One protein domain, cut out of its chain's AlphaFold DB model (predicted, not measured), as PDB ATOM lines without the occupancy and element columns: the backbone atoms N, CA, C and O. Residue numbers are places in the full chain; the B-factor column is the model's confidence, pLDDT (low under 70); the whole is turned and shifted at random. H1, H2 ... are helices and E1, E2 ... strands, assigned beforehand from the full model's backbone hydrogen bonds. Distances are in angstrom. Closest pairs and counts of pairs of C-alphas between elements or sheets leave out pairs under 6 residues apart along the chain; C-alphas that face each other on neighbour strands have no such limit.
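AT A GLANCE: This is residues 79 to 101 and 119 to 272 of the 454 residues of an uncharacterized protein of Photinus pyralis (UniProt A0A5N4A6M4). Four helices, H3, H4, H5 and H6, pack round the short helix H1; beside this cluster five short strands stand side by side as E4, E3, E1, E2 and E5 in two small sheets, with H8 packed on H6 and grazing the strands. H2 packs on the edge strand E4, and two long loops, residues 130 to 141 and 147 to 163, run along the outside. The printed part has 177 residues with nine named helices and five named strands, in the order H1 E1 H2 E2 E3 H3 H4 H5 H6 H7 E4 E5 H8 H9. One sheet, E1 - E3 - E4, is antiparallel, the other, E2 and E5, is parallel, and the class is mostly helix. The whole is compact, with a radius of gyration of the C-alphas of 16.0 A, and rounded, spanning 46 by 38 by 32 A.

HOW THE PARTS SIT: H1, residues 83 to 91, is the hub, touching four helices. It touches H3, residues 168 to 184, opposite ways at a shallow tilt of 31 degrees; H3 touches H1 with its residues 170 to 174 alone, and the closest C-alphas, those of Leu 89 and Ile 170, are 6.8 A apart. H4, residues 186 to 195, touches H1 at a steep tilt of 46 degrees, the closest C-alphas being those of Val 83 and Leu 192, 6.3 A apart. H3 and H4 form a helical hairpin at 44 degrees, their closest C-alphas those of Gln 182 and Met 189, 5.8 A apart. H5, residues 199 to 207, touches H1 about perpendicular, only just, at 71 degrees, with C-alphas 88 and 206 closest at 6.1 A. H6, residues 209 to 220, touches H1 with its residues 211 to 214 alone, closest at C-alphas 85 and 211, 6.9 A apart. H8, residues 250 to 264, touches H6 the same way at a shallow tilt of 16 degrees, with C-alphas 212 and 251 closest at 6.0 A. H7, residues 222 to 225, touches H8, closest at C-alphas 225 and 259, 6.2 A apart. E3, residues 164 to 167, is the inner strand between E1, residues 94 to 96, and E4, residues 230 to 233; N 95 and O 165 are 2.9 A apart and N 233 and O 164 are 2.8 A apart, within hydrogen-bond range. E2, residues 142 to 146, and E5, residues 240 to 244, are parallel at 35 degrees, with N 146 and O 243 2.8 A apart. The closest C-alphas of E1 and E2, those of His 95 and Val 144, are 5.2 A apart. H2, residues 119 to 129, only grazes the sheet of E1, E3 and E4, with Ser 127 and Leu 232 its closest C-alphas to E4, 5.4 A apart. H2 and H8 touch only at their ends, with C-alphas 120 and 264 closest at 5.3 A. H9, residues 269 to 272, touches no helix. Every O i to N i+4 pair is within hydrogen-bond range in H1, H2, H4 and H5, against 12 of 13 in H3, 7 of 8 in H6 and 10 of 11 in H8; H7 and H9 are too short for such a pair.

IN THESE COORDINATES: H1 begins at C-alpha 83, (38.061, 50.109, -31.578). From first to last C-alpha H3 measures 24.1 A, H8 20.8 A, H6 17.9 A, H2 15.2 A and H4 14.3 A. H3 ends at C-alpha 184, (43.594, 42.274, -21.417), and H9 at C-alpha 272, (61.803, 53.534, -54.982).

THE WHOLE: The two C-alphas farthest apart, those of Gly 79 and Thr 156, are 48.8 A apart. Residues 102 to 118 are not printed, and C-alphas 101 and 119 are 13.2 A apart across this cut. The links H2 to E2 and E2 to E3 are long. The mean pLDDT of the printed part is 84.2; it is under 70 at residues 101, 131 to 140, 149 to 156 and 263 to 272.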
ATOM      1  N   GLY A  79      46.128  56.357 -24.692       94.00
ATOM      2  CA  GLY A  79      46.658  55.130 -24.089       94.00
ATOM      3  C   GLY A  79      45.696  53.937 -24.119       94.00
ATOM      4  O   GLY A  79      46.067  52.848 -23.683       94.00
ATOM      5  N   GLU A  80      44.496  54.097 -24.677       95.88
ATOM      6  CA  GLU A  80      43.554  53.004 -24.902       95.88
ATOM      7  C   GLU A  80      43.482  52.606 -26.377       95.88
ATOM      8  O   GLU A  80      43.666  53.421 -27.279       95.88
ATOM      9  N   LEU A  81      43.203  51.325 -26.636       96.31
ATOM     10  CA  LEU A  81      42.988  50.836 -27.994       96.31
ATOM     11  C   LEU A  81      41.695  51.427 -28.567       96.31
ATOM     12  O   LEU A  81      40.612  51.199 -28.022       96.31
ATOM     13  N   ASP A  82      41.812  52.104 -29.704       97.38
ATOM     14  CA  ASP A  82      40.678  52.670 -30.421       97.38
ATOM     15  C   ASP A  82      40.017  51.602 -31.309       97.38
ATOM     16  O   ASP A  82      40.559  51.153 -32.327       97.38
ATOM     17  N   VAL A  83      38.826  51.162 -30.895       96.81
ATOM     18  CA  VAL A  83      38.061  50.109 -31.578       96.81
ATOM     19  C   VAL A  83      37.684  50.534 -32.998       96.81
ATOM     20  O   VAL A  83      37.744  49.716 -33.917       96.81
ATOM     21  N   ASP A  84      37.355  51.807 -33.207       97.38
ATOM     22  CA  ASP A  84      36.881  52.311 -34.494       97.38
ATOM     23  C   ASP A  84      38.009  52.305 -35.539       97.38
ATOM     24  O   ASP A  84      37.786  51.932 -36.697       97.38
ATOM     25  N   LYS A  85      39.248  52.594 -35.118       97.25
ATOM     26  CA  LYS A  85      40.444  52.489 -35.973       97.25
ATOM     27  C   LYS A  85      40.728  51.048 -36.402       97.25
ATOM     28  O   LYS A  85      41.048  50.802 -37.569       97.25
ATOM     29  N   ILE A  86      40.570  50.077 -35.497       96.81
ATOM     30  CA  ILE A  86      40.732  48.646 -35.816       96.81
ATOM     31  C   ILE A  86      39.652  48.172 -36.794       96.81
ATOM     32  O   ILE A  86      39.953  47.450 -37.747       96.81
ATOM     33  N   LEU A  87      38.409  48.614 -36.609       96.31
ATOM     34  CA  LEU A  87      37.307  48.309 -37.521       96.31
ATOM     35  C   LEU A  87      37.511  48.953 -38.904       96.31
ATOM     36  O   LEU A  87      37.269  48.306 -39.926       96.31
ATOM     37  N   CYS A  88      38.048  50.175 -38.965       95.88
ATOM     38  CA  CYS A  88      38.450  50.803 -40.227       95.88
ATOM     39  C   CYS A  88      39.561  50.017 -40.935       95.88
ATOM     40  O   CYS A  88      39.499  49.815 -42.149       95.88
ATOM     41  N   LEU A  89      40.559  49.525 -40.196       95.75
ATOM     42  CA  LEU A  89      41.583  48.644 -40.758       95.75
ATOM     43  C   LEU A  89      40.992  47.335 -41.281       95.75
ATOM     44  O   LEU A  89      41.396  46.880 -42.351       95.75
ATOM     45  N   HIS A  90      40.013  46.758 -40.577       95.06
ATOM     46  CA  HIS A  90      39.313  45.548 -41.016       95.06
ATOM     47  C   HIS A  90      38.664  45.733 -42.392       95.06
ATOM     48  O   HIS A  90      38.817  44.875 -43.260       95.06
ATOM     49  N   LEU A  91      38.043  46.889 -42.653       94.81
ATOM     50  CA  LEU A  91      37.473  47.223 -43.969       94.81
ATOM     51  C   LEU A  91      38.517  47.287 -45.099       94.81
ATOM     52  O   LEU A  91      38.190  47.043 -46.261       94.81
ATOM     53  N   LEU A  92      39.771  47.606 -44.773       94.12
ATOM     54  CA  LEU A  92      40.880  47.692 -45.728       94.12
ATOM     55  C   LEU A  92      41.614  46.357 -45.925       94.12
ATOM     56  O   LEU A  92      42.567  46.288 -46.702       94.12
ATOM     57  N   THR A  93      41.201  45.290 -45.235       93.50
ATOM     58  CA  THR A  93      41.876  43.990 -45.338       93.50
ATOM     59  C   THR A  93      41.690  43.335 -46.697       93.50
ATOM     60  O   THR A  93      42.613  42.658 -47.152       93.50
ATOM     61  N   ALA A  94      40.540  43.507 -47.354       92.38
ATOM     62  CA  ALA A  94      40.214  42.765 -48.564       92.38
ATOM     63  C   ALA A  94      39.636  43.621 -49.698       92.38
ATOM     64  O   ALA A  94      38.837  44.541 -49.517       92.38
ATOM     65  N   HIS A  95      40.028  43.269 -50.924       90.75
ATOM     66  CA  HIS A  95      39.642  43.969 -52.145       90.75
ATOM     67  C   HIS A  95      39.343  42.992 -53.291       90.75
ATOM     68  O   HIS A  95      40.008  41.967 -53.445       90.75
ATOM     69  N   ARG A  96      38.379  43.335 -54.156       88.69
ATOM     70  CA  ARG A  96      38.093  42.600 -55.403       88.69
ATOM     71  C   ARG A  96      39.226  42.792 -56.412       88.69
ATOM     72  O   ARG A  96      39.490  43.926 -56.817       88.69
ATOM     73  N   ALA A  97      39.814  41.699 -56.899       85.44
ATOM     74  CA  ALA A  97      40.797  41.759 -57.985       85.44
ATOM     75  C   ALA A  97      40.165  42.109 -59.347       85.44
ATOM     76  O   ALA A  97      40.855  42.557 -60.254       85.44
ATOM     77  N   GLU A  98      38.845  41.972 -59.478       75.00
ATOM     78  CA  GLU A  98      38.086  42.350 -60.681       75.00
ATOM     79  C   GLU A  98      38.075  43.857 -60.962       75.00
ATOM     80  O   GLU A  98      37.723  44.290 -62.050       75.00
ATOM     81  N   THR A  99      38.427  44.673 -59.969       71.19
ATOM     82  CA  THR A  99      38.482  46.135 -60.120       71.19
ATOM     83  C   THR A  99      39.838  46.621 -60.626       71.19
ATOM     84  O   THR A  99      40.078  47.822 -60.725       71.19
ATOM     85  N   LEU A 100      40.744  45.691 -60.927       72.06
ATOM     86  CA  LEU A 100      42.109  45.989 -61.324       72.06
ATOM     87  C   LEU A 100      42.215  46.051 -62.826       72.06
ATOM     88  O   LEU A 100      42.444  45.049 -63.496       72.06
ATOM     89  N   THR A 101      42.127  47.247 -63.376       64.94
ATOM     90  CA  THR A 101      42.511  47.425 -64.770       64.94
ATOM     91  C   THR A 101      43.989  47.035 -64.898       64.94
ATOM     92  O   THR A 101      44.802  47.544 -64.121       64.94
ATOM     93  N   PRO A 119      54.508  44.639 -60.326       75.75
ATOM     94  CA  PRO A 119      53.952  44.278 -59.018       75.75
ATOM     95  C   PRO A 119      52.854  43.231 -59.122       75.75
ATOM     96  O   PRO A 119      52.773  42.344 -58.278       75.75
ATOM     97  N   LEU A 120      52.034  43.314 -60.170       80.75
ATOM     98  CA  LEU A 120      50.958  42.365 -60.406       80.75
ATOM     99  C   LEU A 120      51.514  40.957 -60.638       80.75
ATOM    100  O   LEU A 120      51.042  39.996 -60.035       80.75
ATOM    101  N   GLU A 121      52.563  40.825 -61.453       81.44
ATOM    102  CA  GLU A 121      53.216  39.529 -61.668       81.44
ATOM    103  C   GLU A 121      53.919  39.033 -60.397       81.44
ATOM    104  O   GLU A 121      53.812  37.849 -60.071       81.44
ATOM    105  N   LYS A 122      54.543  39.922 -59.605       80.69
ATOM    106  CA  LYS A 122      55.073  39.576 -58.270       80.69
ATOM    107  C   LYS A 122      53.981  39.054 -57.341       80.69
ATOM    108  O   LYS A 122      54.190  38.053 -56.655       80.69
ATOM    109  N   LEU A 123      52.823  39.707 -57.321       83.06
ATOM    110  CA  LEU A 123      51.674  39.328 -56.504       83.06
ATOM    111  C   LEU A 123      51.127  37.957 -56.925       83.06
ATOM    112  O   LEU A 123      50.928  37.073 -56.083       83.06
ATOM    113  N   ILE A 124      50.955  37.740 -58.232       83.19
ATOM    114  CA  ILE A 124      50.541  36.452 -58.800       83.19
ATOM    115  C   ILE A 124      51.572  35.370 -58.460       83.19
ATOM    116  O   ILE A 124      51.204  34.281 -58.015       83.19
ATOM    117  N   GLU A 125      52.864  35.642 -58.611       82.62
ATOM    118  CA  GLU A 125      53.915  34.676 -58.305       82.62
ATOM    119  C   GLU A 125      53.975  34.331 -56.809       82.62
ATOM    120  O   GLU A 125      54.111  33.157 -56.452       82.62
ATOM    121  N   ARG A 126      53.798  35.317 -55.922       79.50
ATOM    122  CA  ARG A 126      53.684  35.098 -54.470       79.50
ATOM    123  C   ARG A 126      52.492  34.209 -54.125       79.50
ATOM    124  O   ARG A 126      52.654  33.282 -53.329       79.50
ATOM    125  N   SER A 127      51.342  34.422 -54.768       80.88
ATOM    126  CA  SER A 127      50.145  33.592 -54.555       80.88
ATOM    127  C   SER A 127      50.365  32.118 -54.911       80.88
ATOM    128  O   SER A 127      49.801  31.239 -54.270       80.88
ATOM    129  N   ARG A 128      51.242  31.824 -55.884       82.44
ATOM    130  CA  ARG A 128      51.602  30.444 -56.258       82.44
ATOM    131  C   ARG A 128      52.531  29.777 -55.245       82.44
ATOM    132  O   ARG A 128      52.495  28.560 -55.096       82.44
ATOM    133  N   LYS A 129      53.396  30.557 -54.590       79.25
ATOM    134  CA  LYS A 129      54.414  30.053 -53.650       79.25
ATOM    135  C   LYS A 129      53.868  29.840 -52.240       79.25
ATOM    136  O   LYS A 129      54.369  28.971 -51.528       79.25
ATOM    137  N   ARG A 130      52.878  30.627 -51.814       70.25
ATOM    138  CA  ARG A 130      52.315  30.507 -50.467       70.25
ATOM    139  C   ARG A 130      51.385  29.302 -50.374       70.25
ATOM    140  O   ARG A 130      50.341  29.245 -51.016       70.25
ATOM    141  N   ARG A 131      51.747  28.355 -49.509       60.84
ATOM    142  CA  ARG A 131      50.766  27.431 -48.939       60.84
ATOM    143  C   ARG A 131      49.919  28.256 -47.978       60.84
ATOM    144  O   ARG A 131      50.471  28.952 -47.134       60.84
ATOM    145  N   VAL A 132      48.603  28.231 -48.153       57.25
ATOM    146  CA  VAL A 132      47.660  28.891 -47.243       57.25
ATOM    147  C   VAL A 132      47.739  28.142 -45.913       57.25
ATOM    148  O   VAL A 132      47.095  27.113 -45.748       57.25
ATOM    149  N   THR A 133      48.623  28.571 -45.014       52.03
ATOM    150  CA  THR A 133      48.838  27.909 -43.716       52.03
ATOM    151  C   THR A 133      47.976  28.487 -42.609       52.03
ATOM    152  O   THR A 133      47.888  27.893 -41.541       52.03
ATOM    153  N   ASN A 134      47.296  29.602 -42.848       51.41
ATOM    154  CA  ASN A 134      46.653  30.324 -41.767       51.41
ATOM    155  C   ASN A 134      45.152  30.071 -41.832       51.41
ATOM    156  O   ASN A 134      44.412  30.739 -42.552       51.41
ATOM    157  N   ARG A 135      44.714  29.069 -41.061       53.97
ATOM    158  CA  ARG A 135      43.374  29.083 -40.479       53.97
ATOM    159  C   ARG A 135      43.344  30.315 -39.582       53.97
ATOM    160  O   ARG A 135      43.812  30.245 -38.451       53.97
ATOM    161  N   CYS A 136      42.905  31.450 -40.118       50.59
ATOM    162  CA  CYS A 136      42.632  32.597 -39.268       50.59
ATOM    163  C   CYS A 136      41.634  32.136 -38.192       50.59
ATOM    164  O   CYS A 136      40.751  31.320 -38.503       50.59
ATOM    165  N   PRO A 137      41.766  32.593 -36.937       49.78
ATOM    166  CA  PRO A 137      40.679  32.456 -35.981       49.78
ATOM    167  C   PRO A 137      39.395  32.961 -36.650       49.78
ATOM    168  O   PRO A 137      39.452  33.896 -37.446       49.78
ATOM    169  N   LYS A 138      38.272  32.273 -36.402       63.94
ATOM    170  CA  LYS A 138      36.942  32.535 -36.984       63.94
ATOM    171  C   LYS A 138      36.424  33.921 -36.570       63.94
ATOM    172  O   LYS A 138      35.480  34.028 -35.795       63.94
ATOM    173  N   LEU A 139      37.084  34.976 -37.007       60.72
ATOM    174  CA  LEU A 139      36.574  36.323 -36.909       60.72
ATOM    175  C   LEU A 139      35.651  36.598 -38.084       60.72
ATOM    176  O   LEU A 139      35.547  35.794 -39.014       60.72
ATOM    177  N   SER A 140      34.935  37.700 -37.910       66.75
ATOM    178  CA  SER A 140      33.876  38.278 -38.726       66.75
ATOM    179  C   SER A 140      34.030  38.088 -40.241       66.75
ATOM    180  O   SER A 140      35.124  37.829 -40.753       66.75
ATOM    181  N   PRO A 141      32.926  38.240 -40.994       86.94
ATOM    182  CA  PRO A 141      32.970  38.166 -42.445       86.94
ATOM    183  C   PRO A 141      34.079  39.056 -43.016       86.94
ATOM    184  O   PRO A 141      34.314  40.175 -42.558       86.94
ATOM    185  N   THR A 142      34.787  38.553 -44.025       89.75
ATOM    186  CA  THR A 142      35.756  39.374 -44.748       89.75
ATOM    187  C   THR A 142      34.984  40.328 -45.648       89.75
ATOM    188  O   THR A 142      34.354  39.896 -46.613       89.75
ATOM    189  N   TYR A 143      34.999  41.620 -45.346       91.75
ATOM    190  CA  TYR A 143      34.279  42.591 -46.159       91.75
ATOM    191  C   TYR A 143      35.087  42.995 -47.378       91.75
ATOM    192  O   TYR A 143      36.299  43.180 -47.305       91.75
ATOM    193  N   VAL A 144      34.411  43.151 -48.512       92.38
ATOM    194  CA  VAL A 144      35.033  43.667 -49.726       92.38
ATOM    195  C   VAL A 144      34.304  44.916 -50.178       92.38
ATOM    196  O   VAL A 144      33.145  44.861 -50.580       92.38
ATOM    197  N   LEU A 145      35.025  46.035 -50.139       90.88
ATOM    198  CA  LEU A 145      34.503  47.345 -50.507       90.88
ATOM    199  C   LEU A 145      34.261  47.440 -52.020       90.88
ATOM    200  O   LEU A 145      35.200  47.361 -52.829       90.88
ATOM    201  N   ASP A 146      33.003  47.645 -52.397       88.81
ATOM    202  CA  ASP A 146      32.590  47.983 -53.751       88.81
ATOM    203  C   ASP A 146      32.503  49.505 -53.897       88.81
ATOM    204  O   ASP A 146      31.733  50.183 -53.216       88.81
ATOM    205  N   VAL A 147      33.372  50.048 -54.747       84.00
ATOM    206  CA  VAL A 147      33.611  51.496 -54.879       84.00
ATOM    207  C   VAL A 147      33.050  52.042 -56.198       84.00
ATOM    208  O   VAL A 147      32.810  53.248 -56.310       84.00
ATOM    209  N   ASN A 148      32.820  51.161 -57.184       74.50
ATOM    210  CA  ASN A 148      32.431  51.510 -58.549       74.50
ATOM    211  C   ASN A 148      31.391  50.504 -59.072       74.50
ATOM    212  O   ASN A 148      31.754  49.472 -59.638       74.50
ATOM    213  N   ASN A 149      30.107  50.837 -58.938       62.31
ATOM    214  CA  ASN A 149      29.017  50.028 -59.493       62.31
ATOM    215  C   ASN A 149      28.802  50.249 -61.001       62.31
ATOM    216  O   ASN A 149      28.116  49.453 -61.635       62.31
ATOM    217  N   GLU A 150      29.353  51.315 -61.588       63.50
ATOM    218  CA  GLU A 150      28.734  51.877 -62.797       63.50
ATOM    219  C   GLU A 150      29.224  51.360 -64.148       63.50
ATOM    220  O   GLU A 150      28.525  51.592 -65.121       63.50
ATOM    221  N   GLN A 151      30.321  50.608 -64.267       54.66
ATOM    222  CA  GLN A 151      30.675  49.962 -65.544       54.66
ATOM    223  C   GLN A 151      31.813  48.962 -65.335       54.66
ATOM    224  O   GLN A 151      32.990  49.314 -65.318       54.66
ATOM    225  N   LYS A 152      31.467  47.686 -65.149       58.88
ATOM    226  CA  LYS A 152      32.448  46.602 -65.202       58.88
ATOM    227  C   LYS A 152      32.652  46.219 -66.660       58.88
ATOM    228  O   LYS A 152      31.963  45.344 -67.175       58.88
ATOM    229  N   GLU A 153      33.632  46.836 -67.314       61.44
ATOM    230  CA  GLU A 153      34.362  46.080 -68.326       61.44
ATOM    231  C   GLU A 153      34.935  44.859 -67.604       61.44
ATOM    232  O   GLU A 153      35.838  44.968 -66.773       61.44
ATOM    233  N   VAL A 154      34.304  43.703 -67.818       60.31
ATOM    234  CA  VAL A 154      34.734  42.440 -67.226       60.31
ATOM    235  C   VAL A 154      36.178  42.228 -67.657       60.31
ATOM    236  O   VAL A 154      36.466  42.097 -68.847       60.31
ATOM    237  N   ILE A 155      37.097  42.232 -66.690       63.56
ATOM    238  CA  ILE A 155      38.505  41.957 -66.960       63.56
ATOM    239  C   ILE A 155      38.595  40.611 -67.680       63.56
ATOM    240  O   ILE A 155      38.170  39.581 -67.161       63.56
ATOM    241  N   THR A 156      39.203  40.610 -68.862       64.12
ATOM    242  CA  THR A 156      39.412  39.395 -69.662       64.12
ATOM    243  C   THR A 156      40.557  38.522 -69.134       64.12
ATOM    244  O   THR A 156      40.782  37.424 -69.643       64.12
ATOM    245  N   ASP A 157      41.321  38.987 -68.138       70.81
ATOM    246  CA  ASP A 157      42.362  38.189 -67.485       70.81
ATOM    247  C   ASP A 157      41.741  37.194 -66.492       70.81
ATOM    248  O   ASP A 157      41.536  37.484 -65.309       70.81
ATOM    249  N   GLY A 158      41.509  35.970 -66.971       75.12
ATOM    250  CA  GLY A 158      41.013  34.855 -66.161       75.12
ATOM    251  C   GLY A 158      41.897  34.493 -64.958       75.12
ATOM    252  O   GLY A 158      41.474  33.731 -64.093       75.12
ATOM    253  N   ARG A 159      43.124  35.029 -64.847       78.06
ATOM    254  CA  ARG A 159      43.964  34.848 -63.650       78.06
ATOM    255  C   ARG A 159      43.513  35.715 -62.477       78.06
ATOM    256  O   ARG A 159      43.840  35.361 -61.348       78.06
ATOM    257  N   LEU A 160      42.837  36.836 -62.732       79.06
ATOM    258  CA  LEU A 160      42.342  37.767 -61.712       79.06
ATOM    259  C   LEU A 160      40.838  37.656 -61.490       79.06
ATOM    260  O   LEU A 160      40.372  38.046 -60.420       79.06
ATOM    261  N   ALA A 161      40.115  37.105 -62.468       79.12
ATOM    262  CA  ALA A 161      38.692  36.824 -62.358       79.12
ATOM    263  C   ALA A 161      38.378  36.143 -61.016       79.12
ATOM    264  O   ALA A 161      39.046  35.178 -60.628       79.12
ATOM    265  N   GLU A 162      37.410  36.713 -60.293       79.75
ATOM    266  CA  GLU A 162      36.889  36.213 -59.017       79.75
ATOM    267  C   GLU A 162      37.905  36.132 -57.863       79.75
ATOM    268  O   GLU A 162      37.580  35.642 -56.783       79.75
ATOM    269  N   ARG A 163      39.151  36.598 -58.032       87.12
ATOM    270  CA  ARG A 163      40.131  36.572 -56.939       87.12
ATOM    271  C   ARG A 163      39.925  37.726 -55.968       87.12
ATOM    272  O   ARG A 163      39.594  38.850 -56.348       87.12
ATOM    273  N   THR A 164      40.245  37.453 -54.711       89.44
ATOM    274  CA  THR A 164      40.282  38.458 -53.649       89.44
ATOM    275  C   THR A 164      41.731  38.764 -53.321       89.44
ATOM    276  O   THR A 164      42.555  37.861 -53.159       89.44
ATOM    277  N   ILE A 165      42.057  40.045 -53.237       90.69
ATOM    278  CA  ILE A 165      43.328  40.511 -52.701       90.69
ATOM    279  C   ILE A 165      43.148  40.742 -51.216       90.69
ATOM    280  O   ILE A 165      42.205  41.417 -50.820       90.69
ATOM    281  N   ILE A 166      44.069  40.211 -50.422       91.81
ATOM    282  CA  ILE A 166      44.067  40.353 -48.971       91.81
ATOM    283  C   ILE A 166      45.377  41.004 -48.532       91.81
ATOM    284  O   ILE A 166      46.458  40.543 -48.919       91.81
ATOM    285  N   ASN A 167      45.278  42.047 -47.712       93.12
ATOM    286  CA  ASN A 167      46.408  42.660 -47.032       93.12
ATOM    287  C   ASN A 167      46.815  41.795 -45.828       93.12
ATOM    288  O   ASN A 167      46.140  41.777 -44.798       93.12
ATOM    289  N   ASP A 168      47.903  41.038 -45.963       89.00
ATOM    290  CA  ASP A 168      48.335  40.091 -44.935       89.00
ATOM    291  C   ASP A 168      48.911  40.777 -43.697       89.00
ATOM    292  O   ASP A 168      48.795  40.236 -42.599       89.00
ATOM    293  N   LYS A 169      49.503  41.962 -43.857       90.31
ATOM    294  CA  LYS A 169      50.087  42.719 -42.752       90.31
ATOM    295  C   LYS A 169      49.024  43.387 -41.900       90.31
ATOM    296  O   LYS A 169      49.112  43.275 -40.683       90.31
ATOM    297  N   ILE A 170      48.010  44.008 -42.509       92.94
ATOM    298  CA  ILE A 170      46.866  44.554 -41.758       92.94
ATOM    299  C   ILE A 170      46.148  43.421 -41.022       92.94
ATOM    300  O   ILE A 170      45.857  43.544 -39.838       92.94
ATOM    301  N   MET A 171      45.917  42.289 -41.690       90.56
ATOM    302  CA  MET A 171      45.266  41.136 -41.068       90.56
ATOM    303  C   MET A 171      46.074  40.576 -39.886       90.56
ATOM    304  O   MET A 171      45.496  40.276 -38.846       90.56
ATOM    305  N   LEU A 172      47.402  40.468 -40.021       88.69
ATOM    306  CA  LEU A 172      48.279  40.045 -38.927       88.69
ATOM    307  C   LEU A 172      48.248  41.041 -37.762       88.69
ATOM    308  O   LEU A 172      48.148  40.619 -36.617       88.69
ATOM    309  N   LEU A 173      48.289  42.343 -38.057       91.69
ATOM    310  CA  LEU A 173      48.204  43.402 -37.055       91.69
ATOM    311  C   LEU A 173      46.896  43.309 -36.264       91.69
ATOM    312  O   LEU A 173      46.929  43.264 -35.037       91.69
ATOM    313  N   ILE A 174      45.761  43.205 -36.961       92.75
ATOM    314  CA  ILE A 174      44.449  43.010 -36.337       92.75
ATOM    315  C   ILE A 174      44.471  41.746 -35.476       92.75
ATOM    316  O   ILE A 174      44.079  41.801 -34.318       92.75
ATOM    317  N   GLN A 175      44.974  40.621 -35.990       90.50
ATOM    318  CA  GLN A 175      45.031  39.376 -35.227       90.50
ATOM    319  C   GLN A 175      45.834  39.530 -33.927       90.50
ATOM    320  O   GLN A 175      45.351  39.131 -32.871       90.50
ATOM    321  N   THR A 176      47.020  40.137 -33.983       90.56
ATOM    322  CA  THR A 176      47.849  40.376 -32.794       90.56
ATOM    323  C   THR A 176      47.138  41.272 -31.782       90.56
ATOM    324  O   THR A 176      47.148  40.972 -30.588       90.56
ATOM    325  N   VAL A 177      46.478  42.337 -32.247       92.12
ATOM    326  CA  VAL A 177      45.690  43.225 -31.382       92.12
ATOM    327  C   VAL A 177      44.537  42.469 -30.726       92.12
ATOM    328  O   VAL A 177      44.314  42.626 -29.532       92.12
ATOM    329  N   LEU A 178      43.827  41.622 -31.469       91.75
ATOM    330  CA  LEU A 178      42.691  40.864 -30.950       91.75
ATOM    331  C   LEU A 178      43.112  39.782 -29.953       91.75
ATOM    332  O   LEU A 178      42.437  39.599 -28.944       91.75
ATOM    333  N   GLU A 179      44.231  39.096 -30.192       90.94
ATOM    334  CA  GLU A 179      44.802  38.136 -29.239       90.94
ATOM    335  C   GLU A 179      45.211  38.833 -27.933       90.94
ATOM    336  O   GLU A 179      44.893  38.346 -26.848       90.94
ATOM    337  N   ALA A 180      45.844  40.006 -28.025       91.88
ATOM    338  CA  ALA A 180      46.189  40.808 -26.854       91.88
ATOM    339  C   ALA A 180      44.939  41.329 -26.122       91.88
ATOM    340  O   ALA A 180      44.847  41.211 -24.899       91.88
ATOM    341  N   LEU A 181      43.955  41.850 -26.864       94.12
ATOM    342  CA  LEU A 181      42.706  42.390 -26.322       94.12
ATOM    343  C   LEU A 181      41.857  41.308 -25.652       94.12
ATOM    344  O   LEU A 181      41.242  41.561 -24.624       94.12
ATOM    345  N   GLN A 182      41.853  40.086 -26.186       94.75
ATOM    346  CA  GLN A 182      41.152  38.957 -25.577       94.75
ATOM    347  C   GLN A 182      41.677  38.640 -24.170       94.75
ATOM    348  O   GLN A 182      40.896  38.229 -23.310       94.75
ATOM    349  N   VAL A 183      42.978  38.831 -23.935       95.88
ATOM    350  CA  VAL A 183      43.607  38.620 -22.625       95.88
ATOM    351  C   VAL A 183      43.427  39.838 -21.717       95.88
ATOM    352  O   VAL A 183      43.129  39.666 -20.539       95.88
ATOM    353  N   SER A 184      43.602  41.057 -22.238       96.44
ATOM    354  CA  SER A 184      43.594  42.274 -21.417       96.44
ATOM    355  C   SER A 184      42.194  42.814 -21.113       96.44
ATOM    356  O   SER A 184      41.947  43.272 -20.000       96.44
ATOM    357  N   ASN A 185      41.278  42.781 -22.086       97.38
ATOM    358  CA  ASN A 185      39.929  43.330 -21.972       97.38
ATOM    359  C   ASN A 185      38.928  42.562 -22.868       97.38
ATOM    360  O   ASN A 185      38.620  42.982 -23.993       97.38
ATOM    361  N   PRO A 186      38.369  41.441 -22.375       96.00
ATOM    362  CA  PRO A 186      37.452  40.610 -23.150       96.00
ATOM    363  C   PRO A 186      36.104  41.288 -23.447       96.00
ATOM    364  O   PRO A 186      35.399  40.854 -24.358       96.00
ATOM    365  N   GLU A 187      35.720  42.337 -22.715       96.62
ATOM    366  CA  GLU A 187      34.487  43.089 -22.983       96.62
ATOM    367  C   GLU A 187      34.630  43.955 -24.234       96.62
ATOM    368  O   GLU A 187      33.807  43.845 -25.145       96.62
ATOM    369  N   LYS A 188      35.727  44.719 -24.345       96.06
ATOM    370  CA  LYS A 188      36.062  45.464 -25.571       96.06
ATOM    371  C   LYS A 188      36.208  44.528 -26.774       96.06
ATOM    372  O   LYS A 188      35.778  44.869 -27.872       96.06
ATOM    373  N   MET A 189      36.744  43.324 -26.569       95.38
ATOM    374  CA  MET A 189      36.808  42.296 -27.613       95.38
ATOM    375  C   MET A 189      35.412  41.879 -28.115       95.38
ATOM    376  O   MET A 189      35.211  41.744 -29.322       95.38
ATOM    377  N   LYS A 190      34.437  41.691 -27.215       95.06
ATOM    378  CA  LYS A 190      33.049  41.359 -27.590       95.06
ATOM    379  C   LYS A 190      32.352  42.514 -28.309       95.06
ATOM    380  O   LYS A 190      31.658  42.264 -29.294       95.06
ATOM    381  N   ASP A 191      32.547  43.753 -27.854       95.88
ATOM    382  CA  ASP A 191      32.014  44.946 -28.530       95.88
ATOM    383  C   ASP A 191      32.564  45.050 -29.958       95.88
ATOM    384  O   ASP A 191      31.803  45.143 -30.922       95.88
ATOM    385  N   LEU A 192      33.883  44.893 -30.113       95.50
ATOM    386  CA  LEU A 192      34.544  44.873 -31.414       95.50
ATOM    387  C   LEU A 192      33.977  43.773 -32.315       95.50
ATOM    388  O   LEU A 192      33.633  44.049 -33.460       95.50
ATOM    389  N   GLN A 193      33.830  42.542 -31.816       94.56
ATOM    390  CA  GLN A 193      33.237  41.441 -32.586       94.56
ATOM    391  C   GLN A 193      31.795  41.727 -33.013       94.56
ATOM    392  O   GLN A 193      31.420  41.366 -34.126       94.56
ATOM    393  N   THR A 194      31.005  42.365 -32.151       95.50
ATOM    394  CA  THR A 194      29.602  42.703 -32.425       95.50
ATOM    395  C   THR A 194      29.518  43.771 -33.513       95.50
ATOM    396  O   THR A 194      28.856  43.564 -34.528       95.50
ATOM    397  N   LYS A 195      30.277  44.866 -33.378       96.38
ATOM    398  CA  LYS A 195      30.362  45.926 -34.398       96.38
ATOM    399  C   LYS A 195      30.934  45.413 -35.718       96.38
ATOM    400  O   LYS A 195      30.471  45.804 -36.780       96.38
ATOM    401  N   ALA A 196      31.906  44.502 -35.666       94.56
ATOM    402  CA  ALA A 196      32.521  43.914 -36.851       94.56
ATOM    403  C   ALA A 196      31.608  42.950 -37.621       94.56
ATOM    404  O   ALA A 196      32.014  42.509 -38.690       94.56
ATOM    405  N   GLN A 197      30.444  42.560 -37.090       94.94
ATOM    406  CA  GLN A 197      29.459  41.750 -37.819       94.94
ATOM    407  C   GLN A 197      28.472  42.611 -38.618       94.94
ATOM    408  O   GLN A 197      27.913  42.131 -39.607       94.94
ATOM    409  N   ASP A 198      28.286  43.869 -38.222       95.50
ATOM    410  CA  ASP A 198      27.337  44.790 -38.835       95.50
ATOM    411  C   ASP A 198      28.034  45.704 -39.856       95.50
ATOM    412  O   ASP A 198      28.818  46.594 -39.520       95.50
ATOM    413  N   GLY A 199      27.739  45.475 -41.138       93.62
ATOM    414  CA  GLY A 199      28.306  46.250 -42.239       93.62
ATOM    415  C   GLY A 199      27.902  47.726 -42.230       93.62
ATOM    416  O   GLY A 199      28.714  48.572 -42.609       93.62
ATOM    417  N   ASP A 200      26.694  48.052 -41.769       95.12
ATOM    418  CA  ASP A 200      26.191  49.428 -41.758       95.12
ATOM    419  C   ASP A 200      26.875  50.238 -40.654       95.12
ATOM    420  O   ASP A 200      27.278  51.384 -40.873       95.12
ATOM    421  N   VAL A 201      27.113  49.609 -39.499       96.19
ATOM    422  CA  VAL A 201      27.901  50.200 -38.407       96.19
ATOM    423  C   VAL A 201      29.328  50.486 -38.864       96.19
ATOM    424  O   VAL A 201      29.827  51.589 -38.641       96.19
ATOM    425  N   LEU A 202      29.975  49.543 -39.557       95.12
ATOM    426  CA  LEU A 202      31.317  49.749 -40.111       95.12
ATOM    427  C   LEU A 202      31.364  50.936 -41.082       95.12
ATOM    428  O   LEU A 202      32.282  51.756 -41.025       95.12
ATOM    429  N   MET A 203      30.359  51.055 -41.952       95.19
ATOM    430  CA  MET A 203      30.256  52.173 -42.886       95.19
ATOM    431  C   MET A 203      29.981  53.504 -42.178       95.19
ATOM    432  O   MET A 203      30.513  54.529 -42.605       95.19
ATOM    433  N   GLY A 204      29.198  53.500 -41.097       95.81
ATOM    434  CA  GLY A 204      28.978  54.670 -40.246       95.81
ATOM    435  C   GLY A 204      30.251  55.116 -39.526       95.81
ATOM    436  O   GLY A 204      30.573  56.302 -39.525       95.81
ATOM    437  N   ILE A 205      31.027  54.169 -38.985       96.00
ATOM    438  CA  ILE A 205      32.328  54.439 -38.356       96.00
ATOM    439  C   ILE A 205      33.287  55.059 -39.370       96.00
ATOM    440  O   ILE A 205      33.874  56.104 -39.099       96.00
ATOM    441  N   ALA A 206      33.387  54.476 -40.566       94.69
ATOM    442  CA  ALA A 206      34.267  54.986 -41.607       94.69
ATOM    443  C   ALA A 206      33.917  56.418 -42.047       94.69
ATOM    444  O   ALA A 206      34.789  57.099 -42.574       94.69
ATOM    445  N   GLN A 207      32.683  56.891 -41.846       95.38
ATOM    446  CA  GLN A 207      32.250  58.252 -42.190       95.38
ATOM    447  C   GLN A 207      32.562  59.300 -41.110       95.38
ATOM    448  O   GLN A 207      32.469  60.495 -41.396       95.38
ATOM    449  N   LYS A 208      32.947  58.894 -39.894       95.94
ATOM    450  CA  LYS A 208      33.298  59.833 -38.818       95.94
ATOM    451  C   LYS A 208      34.510  60.693 -39.212       95.94
ATOM    452  O   LYS A 208      35.447  60.154 -39.801       95.94
ATOM    453  N   PRO A 209      34.545  61.994 -38.862       95.75
ATOM    454  CA  PRO A 209      35.630  62.900 -39.259       95.75
ATOM    455  C   PRO A 209      37.004  62.430 -38.764       95.75
ATOM    456  O   PRO A 209      37.945  62.373 -39.547       95.75
ATOM    457  N   GLU A 210      37.093  61.963 -37.518       96.00
ATOM    458  CA  GLU A 210      38.323  61.404 -36.937       96.00
ATOM    459  C   GLU A 210      38.851  60.203 -37.739       96.00
ATOM    460  O   GLU A 210      40.056  60.041 -37.943       96.00
ATOM    461  N   MET A 211      37.943  59.371 -38.264       96.62
ATOM    462  CA  MET A 211      38.310  58.234 -39.107       96.62
ATOM    463  C   MET A 211      38.737  58.678 -40.508       96.62
ATOM    464  O   MET A 211      39.592  58.037 -41.114       96.62
ATOM    465  N   GLN A 212      38.206  59.787 -41.031       95.19
ATOM    466  CA  GLN A 212      38.688  60.361 -42.292       95.19
ATOM    467  C   GLN A 212      40.153  60.804 -42.163       95.19
ATOM    468  O   GLN A 212      40.957  60.496 -43.046       95.19
ATOM    469  N   ASP A 213      40.516  61.453 -41.054       94.88
ATOM    470  CA  ASP A 213      41.897  61.863 -40.771       94.88
ATOM    471  C   ASP A 213      42.816  60.648 -40.610       94.88
ATOM    472  O   ASP A 213      43.886  60.571 -41.223       94.88
ATOM    473  N   PHE A 214      42.348  59.635 -39.878       95.88
ATOM    474  CA  PHE A 214      43.034  58.354 -39.744       95.88
ATOM    475  C   PHE A 214      43.309  57.684 -41.103       95.88
ATOM    476  O   PHE A 214      44.428  57.239 -41.365       95.88
ATOM    477  N   LEU A 215      42.331  57.667 -42.016       95.19
ATOM    478  CA  LEU A 215      42.497  57.114 -43.366       95.19
ATOM    479  C   LEU A 215      43.537  57.895 -44.194       95.19
ATOM    480  O   LEU A 215      44.263  57.293 -44.993       95.19
ATOM    481  N   GLN A 216      43.663  59.212 -43.997       93.88
ATOM    482  CA  GLN A 216      44.712  60.017 -44.640       93.88
ATOM    483  C   GLN A 216      46.107  59.709 -44.088       93.88
ATOM    484  O   GLN A 216      47.071  59.665 -44.858       93.88
ATOM    485  N   ILE A 217      46.226  59.461 -42.781       93.81
ATOM    486  CA  ILE A 217      47.481  59.017 -42.158       93.81
ATOM    487  C   ILE A 217      47.861  57.636 -42.704       93.81
ATOM    488  O   ILE A 217      48.977  57.453 -43.195       93.81
ATOM    489  N   LEU A 218      46.912  56.695 -42.727       93.12
ATOM    490  CA  LEU A 218      47.107  55.343 -43.257       93.12
ATOM    491  C   LEU A 218      47.586  55.325 -44.708       93.12
ATOM    492  O   LEU A 218      48.396  54.477 -45.080       93.12
ATOM    493  N   ARG A 219      47.136  56.273 -45.534       92.12
ATOM    494  CA  ARG A 219      47.568  56.396 -46.934       92.12
ATOM    495  C   ARG A 219      49.087  56.522 -47.089       92.12
ATOM    496  O   ARG A 219      49.639  56.061 -48.092       92.12
ATOM    497  N   LYS A 220      49.750  57.156 -46.118       90.75
ATOM    498  CA  LYS A 220      51.203  57.374 -46.103       90.75
ATOM    499  C   LYS A 220      51.969  56.158 -45.577       90.75
ATOM    500  O   LYS A 220      53.171  56.063 -45.797       90.75
ATOM    501  N   GLN A 221      51.283  55.221 -44.925       89.62
ATOM    502  CA  GLN A 221      51.907  54.058 -44.312       89.62
ATOM    503  C   GLN A 221      52.278  52.993 -45.348       89.62
ATOM    504  O   GLN A 221      51.549  52.712 -46.311       89.62
ATOM    505  N   LEU A 222      53.418  52.338 -45.128       87.69
ATOM    506  CA  LEU A 222      53.917  51.278 -46.010       87.69
ATOM    507  C   LEU A 222      53.034  50.030 -45.988       87.69
ATOM    508  O   LEU A 222      52.929  49.341 -47.001       87.69
ATOM    509  N   ILE A 223      52.323  49.790 -44.882       89.19
ATOM    510  CA  ILE A 223      51.380  48.675 -44.748       89.19
ATOM    511  C   ILE A 223      50.230  48.743 -45.768       89.19
ATOM    512  O   ILE A 223      49.679  47.711 -46.142       89.19
ATOM    513  N   VAL A 224      49.892  49.948 -46.244       90.38
ATOM    514  CA  VAL A 224      48.822  50.195 -47.223       90.38
ATOM    515  C   VAL A 224      49.380  50.403 -48.633       90.38
ATOM    516  O   VAL A 224      48.772  49.977 -49.614       90.38
ATOM    517  N   SER A 225      50.535  51.059 -48.750       87.69
ATOM    518  CA  SER A 225      51.114  51.444 -50.043       87.69
ATOM    519  C   SER A 225      52.004  50.370 -50.684       87.69
ATOM    520  O   SER A 225      52.170  50.375 -51.904       87.69
ATOM    521  N   SER A 226      52.553  49.431 -49.908       86.44
ATOM    522  CA  SER A 226      53.467  48.406 -50.418       86.44
ATOM    523  C   SER A 226      52.733  47.195 -50.986       86.44
ATOM    524  O   SER A 226      51.960  46.533 -50.297       86.44
ATOM    525  N   CYS A 227      53.061  46.806 -52.223       85.44
ATOM    526  CA  CYS A 227      52.535  45.584 -52.843       85.44
ATOM    527  C   CYS A 227      52.992  44.289 -52.152       85.44
ATOM    528  O   CYS A 227      52.465  43.207 -52.422       85.44
ATOM    529  N   GLU A 228      53.991  44.374 -51.275       85.06
ATOM    530  CA  GLU A 228      54.495  43.234 -50.511       85.06
ATOM    531  C   GLU A 228      53.580  42.823 -49.368       85.06
ATOM    532  O   GLU A 228      53.629  41.666 -48.947       85.06
ATOM    533  N   CYS A 229      52.715  43.738 -48.935       89.12
ATOM    534  CA  CYS A 229      51.719  43.517 -47.896       89.12
ATOM    535  C   CYS A 229      50.465  42.807 -48.411       89.12
ATOM    536  O   CYS A 229      49.537  42.573 -47.650       89.12
ATOM    537  N   PHE A 230      50.393  42.477 -49.702       90.75
ATOM    538  CA  PHE A 230      49.197  41.906 -50.307       90.75
ATOM    539  C   PHE A 230      49.461  40.513 -50.873       90.75
ATOM    540  O   PHE A 230      50.557  40.179 -51.332       90.75
ATOM    541  N   HIS A 231      48.420  39.684 -50.873       89.44
ATOM    542  CA  HIS A 231      48.415  38.397 -51.556       89.44
ATOM    543  C   HIS A 231      47.072  38.129 -52.235       89.44
ATOM    544  O   HIS A 231      46.027  38.604 -51.797       89.44
ATOM    545  N   LEU A 232      47.110  37.358 -53.323       90.12
ATOM    546  CA  LEU A 232      45.916  36.909 -54.034       90.12
ATOM    547  C   LEU A 232      45.427  35.578 -53.472       90.12
ATOM    548  O   LEU A 232      46.194  34.614 -53.385       90.12
ATOM    549  N   THR A 233      44.132  35.518 -53.198       88.19
ATOM    550  CA  THR A 233      43.432  34.342 -52.690       88.19
ATOM    551  C   THR A 233      42.288  33.970 -53.629       88.19
ATOM    552  O   THR A 233      41.687  34.816 -54.291       88.19
ATOM    553  N   GLN A 234      42.037  32.666 -53.748       84.88
ATOM    554  CA  GLN A 234      40.930  32.134 -54.543       84.88
ATOM    555  C   GLN A 234      39.593  32.404 -53.834       84.88
ATOM    556  O   GLN A 234      39.559  32.306 -52.606       84.88
ATOM    557  N   PRO A 235      38.501  32.654 -54.574       78.69
ATOM    558  CA  PRO A 235      37.206  33.038 -54.000       78.69
ATOM    559  C   PRO A 235      36.697  32.025 -52.972       78.69
ATOM    560  O   PRO A 235      36.336  32.383 -51.860       78.69
ATOM    561  N   PHE A 236      36.783  30.728 -53.276       80.00
ATOM    562  CA  PHE A 236      36.304  29.672 -52.375       80.00
ATOM    563  C   PHE A 236      37.079  29.559 -51.049       80.00
ATOM    564  O   PHE A 236      36.653  28.837 -50.152       80.00
ATOM    565  N   LYS A 237      38.239  30.218 -50.921       82.12
ATOM    566  CA  LYS A 237      39.040  30.217 -49.686       82.12
ATOM    567  C   LYS A 237      38.711  31.383 -48.759       82.12
ATOM    568  O   LYS A 237      39.119  31.341 -47.604       82.12
ATOM    569  N   ALA A 238      38.022  32.405 -49.258       80.25
ATOM    570  CA  ALA A 238      37.656  33.586 -48.498       80.25
ATOM    571  C   ALA A 238      36.182  33.889 -48.767       80.25
ATOM    572  O   ALA A 238      35.835  34.417 -49.819       80.25
ATOM    573  N   ALA A 239      35.312  33.543 -47.819       83.31
ATOM    574  CA  ALA A 239      33.924  33.974 -47.876       83.31
ATOM    575  C   ALA A 239      33.889  35.493 -47.672       83.31
ATOM    576  O   ALA A 239      34.181  35.983 -46.580       83.31
ATOM    577  N   THR A 240      33.593  36.229 -48.742       89.75
ATOM    578  CA  THR A 240      33.578  37.691 -48.712       89.75
ATOM    579  C   THR A 240      32.168  38.249 -48.760       89.75
ATOM    580  O   THR A 240      31.370  37.814 -49.591       89.75
ATOM    581  N   VAL A 241      31.895  39.268 -47.949       93.19
ATOM    582  CA  VAL A 241      30.640  40.030 -47.976       93.19
ATOM    583  C   VAL A 241      30.890  41.355 -48.699       93.19
ATOM    584  O   VAL A 241      31.734  42.136 -48.252       93.19
ATOM    585  N   PRO A 242      30.228  41.627 -49.837       92.31
ATOM    586  CA  PRO A 242      30.380  42.910 -50.509       92.31
ATOM    587  C   PRO A 242      29.731  44.026 -49.683       92.31
ATOM    588  O   PRO A 242      28.578  43.896 -49.283       92.31
ATOM    589  N   LEU A 243      30.450  45.128 -49.469       93.31
ATOM    590  CA  LEU A 243      29.913  46.351 -48.866       93.31
ATOM    591  C   LEU A 243      29.949  47.479 -49.885       93.31
ATOM    592  O   LEU A 243      30.995  47.741 -50.477       93.31
ATOM    593  N   GLN A 244      28.823  48.155 -50.078       91.50
ATOM    594  CA  GLN A 244      28.767  49.315 -50.957       91.50
ATOM    595  C   GLN A 244      29.268  50.549 -50.214       91.50
ATOM    596  O   GLN A 244      28.761  50.903 -49.151       91.50
ATOM    597  N   VAL A 245      30.275  51.214 -50.780       87.75
ATOM    598  CA  VAL A 245      30.791  52.455 -50.206       87.75
ATOM    599  C   VAL A 245      29.870  53.602 -50.599       87.75
ATOM    600  O   VAL A 245      29.733  53.918 -51.782       87.75
ATOM    601  N   ALA A 246      29.260  54.242 -49.600       85.19
ATOM    602  CA  ALA A 246      28.440  55.425 -49.812       85.19
ATOM    603  C   ALA A 246      29.255  56.541 -50.505       85.19
ATOM    604  O   ALA A 246      30.426  56.741 -50.165       85.19
ATOM    605  N   PRO A 247      28.656  57.318 -51.428       78.75
ATOM    606  CA  PRO A 247      29.338  58.431 -52.093       78.75
ATOM    607  C   PRO A 247      29.913  59.482 -51.130       78.75
ATOM    608  O   PRO A 247      30.896  60.137 -51.465       78.75
ATOM    609  N   SER A 248      29.330  59.619 -49.934       80.19
ATOM    610  CA  SER A 248      29.788  60.526 -48.875       80.19
ATOM    611  C   SER A 248      31.164  60.158 -48.305       80.19
ATOM    612  O   SER A 248      31.885  61.036 -47.838       80.19
ATOM    613  N   ALA A 249      31.577  58.889 -48.376       84.00
ATOM    614  CA  ALA A 249      32.847  58.404 -47.831       84.00
ATOM    615  C   ALA A 249      34.021  58.629 -48.808       84.00
ATOM    616  O   ALA A 249      34.705  57.688 -49.230       84.00
ATOM    617  N   LEU A 250      34.256  59.892 -49.185       87.00
ATOM    618  CA  LEU A 250      35.234  60.273 -50.210       87.00
ATOM    619  C   LEU A 250      36.668  59.836 -49.874       87.00
ATOM    620  O   LEU A 250      37.377  59.385 -50.777       87.00
ATOM    621  N   SER A 251      37.106  59.908 -48.609       90.81
ATOM    622  CA  SER A 251      38.473  59.491 -48.249       90.81
ATOM    623  C   SER A 251      38.667  57.979 -48.360       90.81
ATOM    624  O   SER A 251      39.664  57.548 -48.934       90.81
ATOM    625  N   LEU A 252      37.700  57.171 -47.905       93.38
ATOM    626  CA  LEU A 252      37.755  55.712 -47.997       93.38
ATOM    627  C   LEU A 252      37.776  55.283 -49.464       93.38
ATOM    628  O   LEU A 252      38.633  54.503 -49.876       93.38
ATOM    629  N   LYS A 253      36.887  55.862 -50.280       91.81
ATOM    630  CA  LYS A 253      36.875  55.668 -51.734       91.81
ATOM    631  C   LYS A 253      38.217  56.053 -52.361       91.81
ATOM    632  O   LYS A 253      38.777  55.276 -53.137       91.81
ATOM    633  N   SER A 254      38.769  57.212 -52.000       92.56
ATOM    634  CA  SER A 254      40.079  57.663 -52.477       92.56
ATOM    635  C   SER A 254      41.210  56.727 -52.048       92.56
ATOM    636  O   SER A 254      42.116  56.486 -52.843       92.56
ATOM    637  N   LEU A 255      41.183  56.204 -50.821       93.00
ATOM    638  CA  LEU A 255      42.207  55.308 -50.292       93.00
ATOM    639  C   LEU A 255      42.154  53.944 -50.976       93.00
ATOM    640  O   LEU A 255      43.182  53.434 -51.406       93.00
ATOM    641  N   VAL A 256      40.962  53.376 -51.149       91.50
ATOM    642  CA  VAL A 256      40.790  52.107 -51.865       91.50
ATOM    643  C   VAL A 256      41.252  52.242 -53.315       91.50
ATOM    644  O   VAL A 256      41.967  51.376 -53.816       91.50
ATOM    645  N   ASN A 257      40.916  53.347 -53.985       89.56
ATOM    646  CA  ASN A 257      41.409  53.620 -55.335       89.56
ATOM    647  C   ASN A 257      42.931  53.819 -55.367       89.56
ATOM    648  O   ASN A 257      43.587  53.334 -56.286       89.56
ATOM    649  N   TYR A 258      43.505  54.463 -54.348       90.06
ATOM    650  CA  TYR A 258      44.951  54.606 -54.194       90.06
ATOM    651  C   TYR A 258      45.649  53.251 -54.025       90.06
ATOM    652  O   TYR A 258      46.608  52.983 -54.743       90.06
ATOM    653  N   ILE A 259      45.140  52.369 -53.156       88.75
ATOM    654  CA  ILE A 259      45.645  50.996 -52.992       88.75
ATOM    655  C   ILE A 259      45.588  50.268 -54.334       88.75
ATOM    656  O   ILE A 259      46.584  49.702 -54.778       88.75
ATOM    657  N   ARG A 260      44.441  50.332 -55.023       85.50
ATOM    658  CA  ARG A 260      44.250  49.677 -56.324       85.50
ATOM    659  C   ARG A 260      45.220  50.196 -57.389       85.50
ATOM    660  O   ARG A 260      45.772  49.394 -58.133       85.50
ATOM    661  N   GLY A 261      45.475  51.502 -57.438       83.00
ATOM    662  CA  GLY A 261      46.440  52.094 -58.370       83.00
ATOM    663  C   GLY A 261      47.891  51.731 -58.038       83.00
ATOM    664  O   GLY A 261      48.617  51.211 -58.889       83.00
ATOM    665  N   ASN A 262      48.310  51.948 -56.790       77.56
ATOM    666  CA  ASN A 262      49.709  51.809 -56.379       77.56
ATOM    667  C   ASN A 262      50.175  50.361 -56.272       77.56
ATOM    668  O   ASN A 262      51.266  50.015 -56.721       77.56
ATOM    669  N   VAL A 263      49.363  49.504 -55.660       68.19
ATOM    670  CA  VAL A 263      49.775  48.128 -55.374       68.19
ATOM    671  C   VAL A 263      49.758  47.281 -56.648       68.19
ATOM    672  O   VAL A 263      50.504  46.305 -56.744       68.19
ATOM    673  N   LEU A 264      48.925  47.637 -57.633       63.72
ATOM    674  CA  LEU A 264      48.502  46.690 -58.670       63.72
ATOM    675  C   LEU A 264      48.737  47.186 -60.097       63.72
ATOM    676  O   LEU A 264      48.879  46.346 -60.986       63.72
ATOM    677  N   GLN A 265      48.837  48.500 -60.325       65.44
ATOM    678  CA  GLN A 265      49.029  49.052 -61.669       65.44
ATOM    679  C   GLN A 265      50.425  49.632 -61.853       65.44
ATOM    680  O   GLN A 265      51.142  49.186 -62.743       65.44
ATOM    681  N   ASN A 266      50.834  50.566 -60.994       60.56
ATOM    682  CA  ASN A 266      52.140  51.211 -61.064       60.56
ATOM    683  C   ASN A 266      52.628  51.465 -59.633       60.56
ATOM    684  O   ASN A 266      52.083  52.364 -58.991       60.56
ATOM    685  N   PRO A 267      53.649  50.746 -59.122       55.50
ATOM    686  CA  PRO A 267      54.319  51.220 -57.927       55.50
ATOM    687  C   PRO A 267      54.978  52.519 -58.389       55.50
ATOM    688  O   PRO A 267      55.882  52.497 -59.227       55.50
ATOM    689  N   SER A 268      54.420  53.661 -58.010       46.22
ATOM    690  CA  SER A 268      54.931  54.946 -58.464       46.22
ATOM    691  C   SER A 268      56.438  54.971 -58.217       46.22
ATOM    692  O   SER A 268      56.910  54.641 -57.126       46.22
ATOM    693  N   GLN A 269      57.188  55.314 -59.270       46.03
ATOM    694  CA  GLN A 269      58.649  55.411 -59.271       46.03
ATOM    695  C   GLN A 269      59.188  56.258 -58.105       46.03
ATOM    696  O   GLN A 269      60.354  56.111 -57.769       46.03
ATOM    697  N   SER A 270      58.361  57.084 -57.450       44.53
ATOM    698  CA  SER A 270      58.755  57.953 -56.338       44.53
ATOM    699  C   SER A 270      59.154  57.211 -55.061       44.53
ATOM    700  O   SER A 270      60.121  57.600 -54.427       44.53
ATOM    701  N   THR A 271      58.489  56.112 -54.682       45.75
ATOM    702  CA  THR A 271      58.857  55.414 -53.425       45.75
ATOM    703  C   THR A 271      60.183  54.667 -53.532       45.75
ATOM    704  O   THR A 271      60.896  54.532 -52.544       45.75
ATOM    705  N   TRP A 272      60.534  54.211 -54.734       43.81
ATOM    706  CA  TRP A 272      61.803  53.534 -54.982       43.81
ATOM    707  C   TRP A 272      62.892  54.517 -55.428       43.81
ATOM    708  O   TRP A 272      64.043  54.312 -55.088       43.81
TER     709      TRP A 272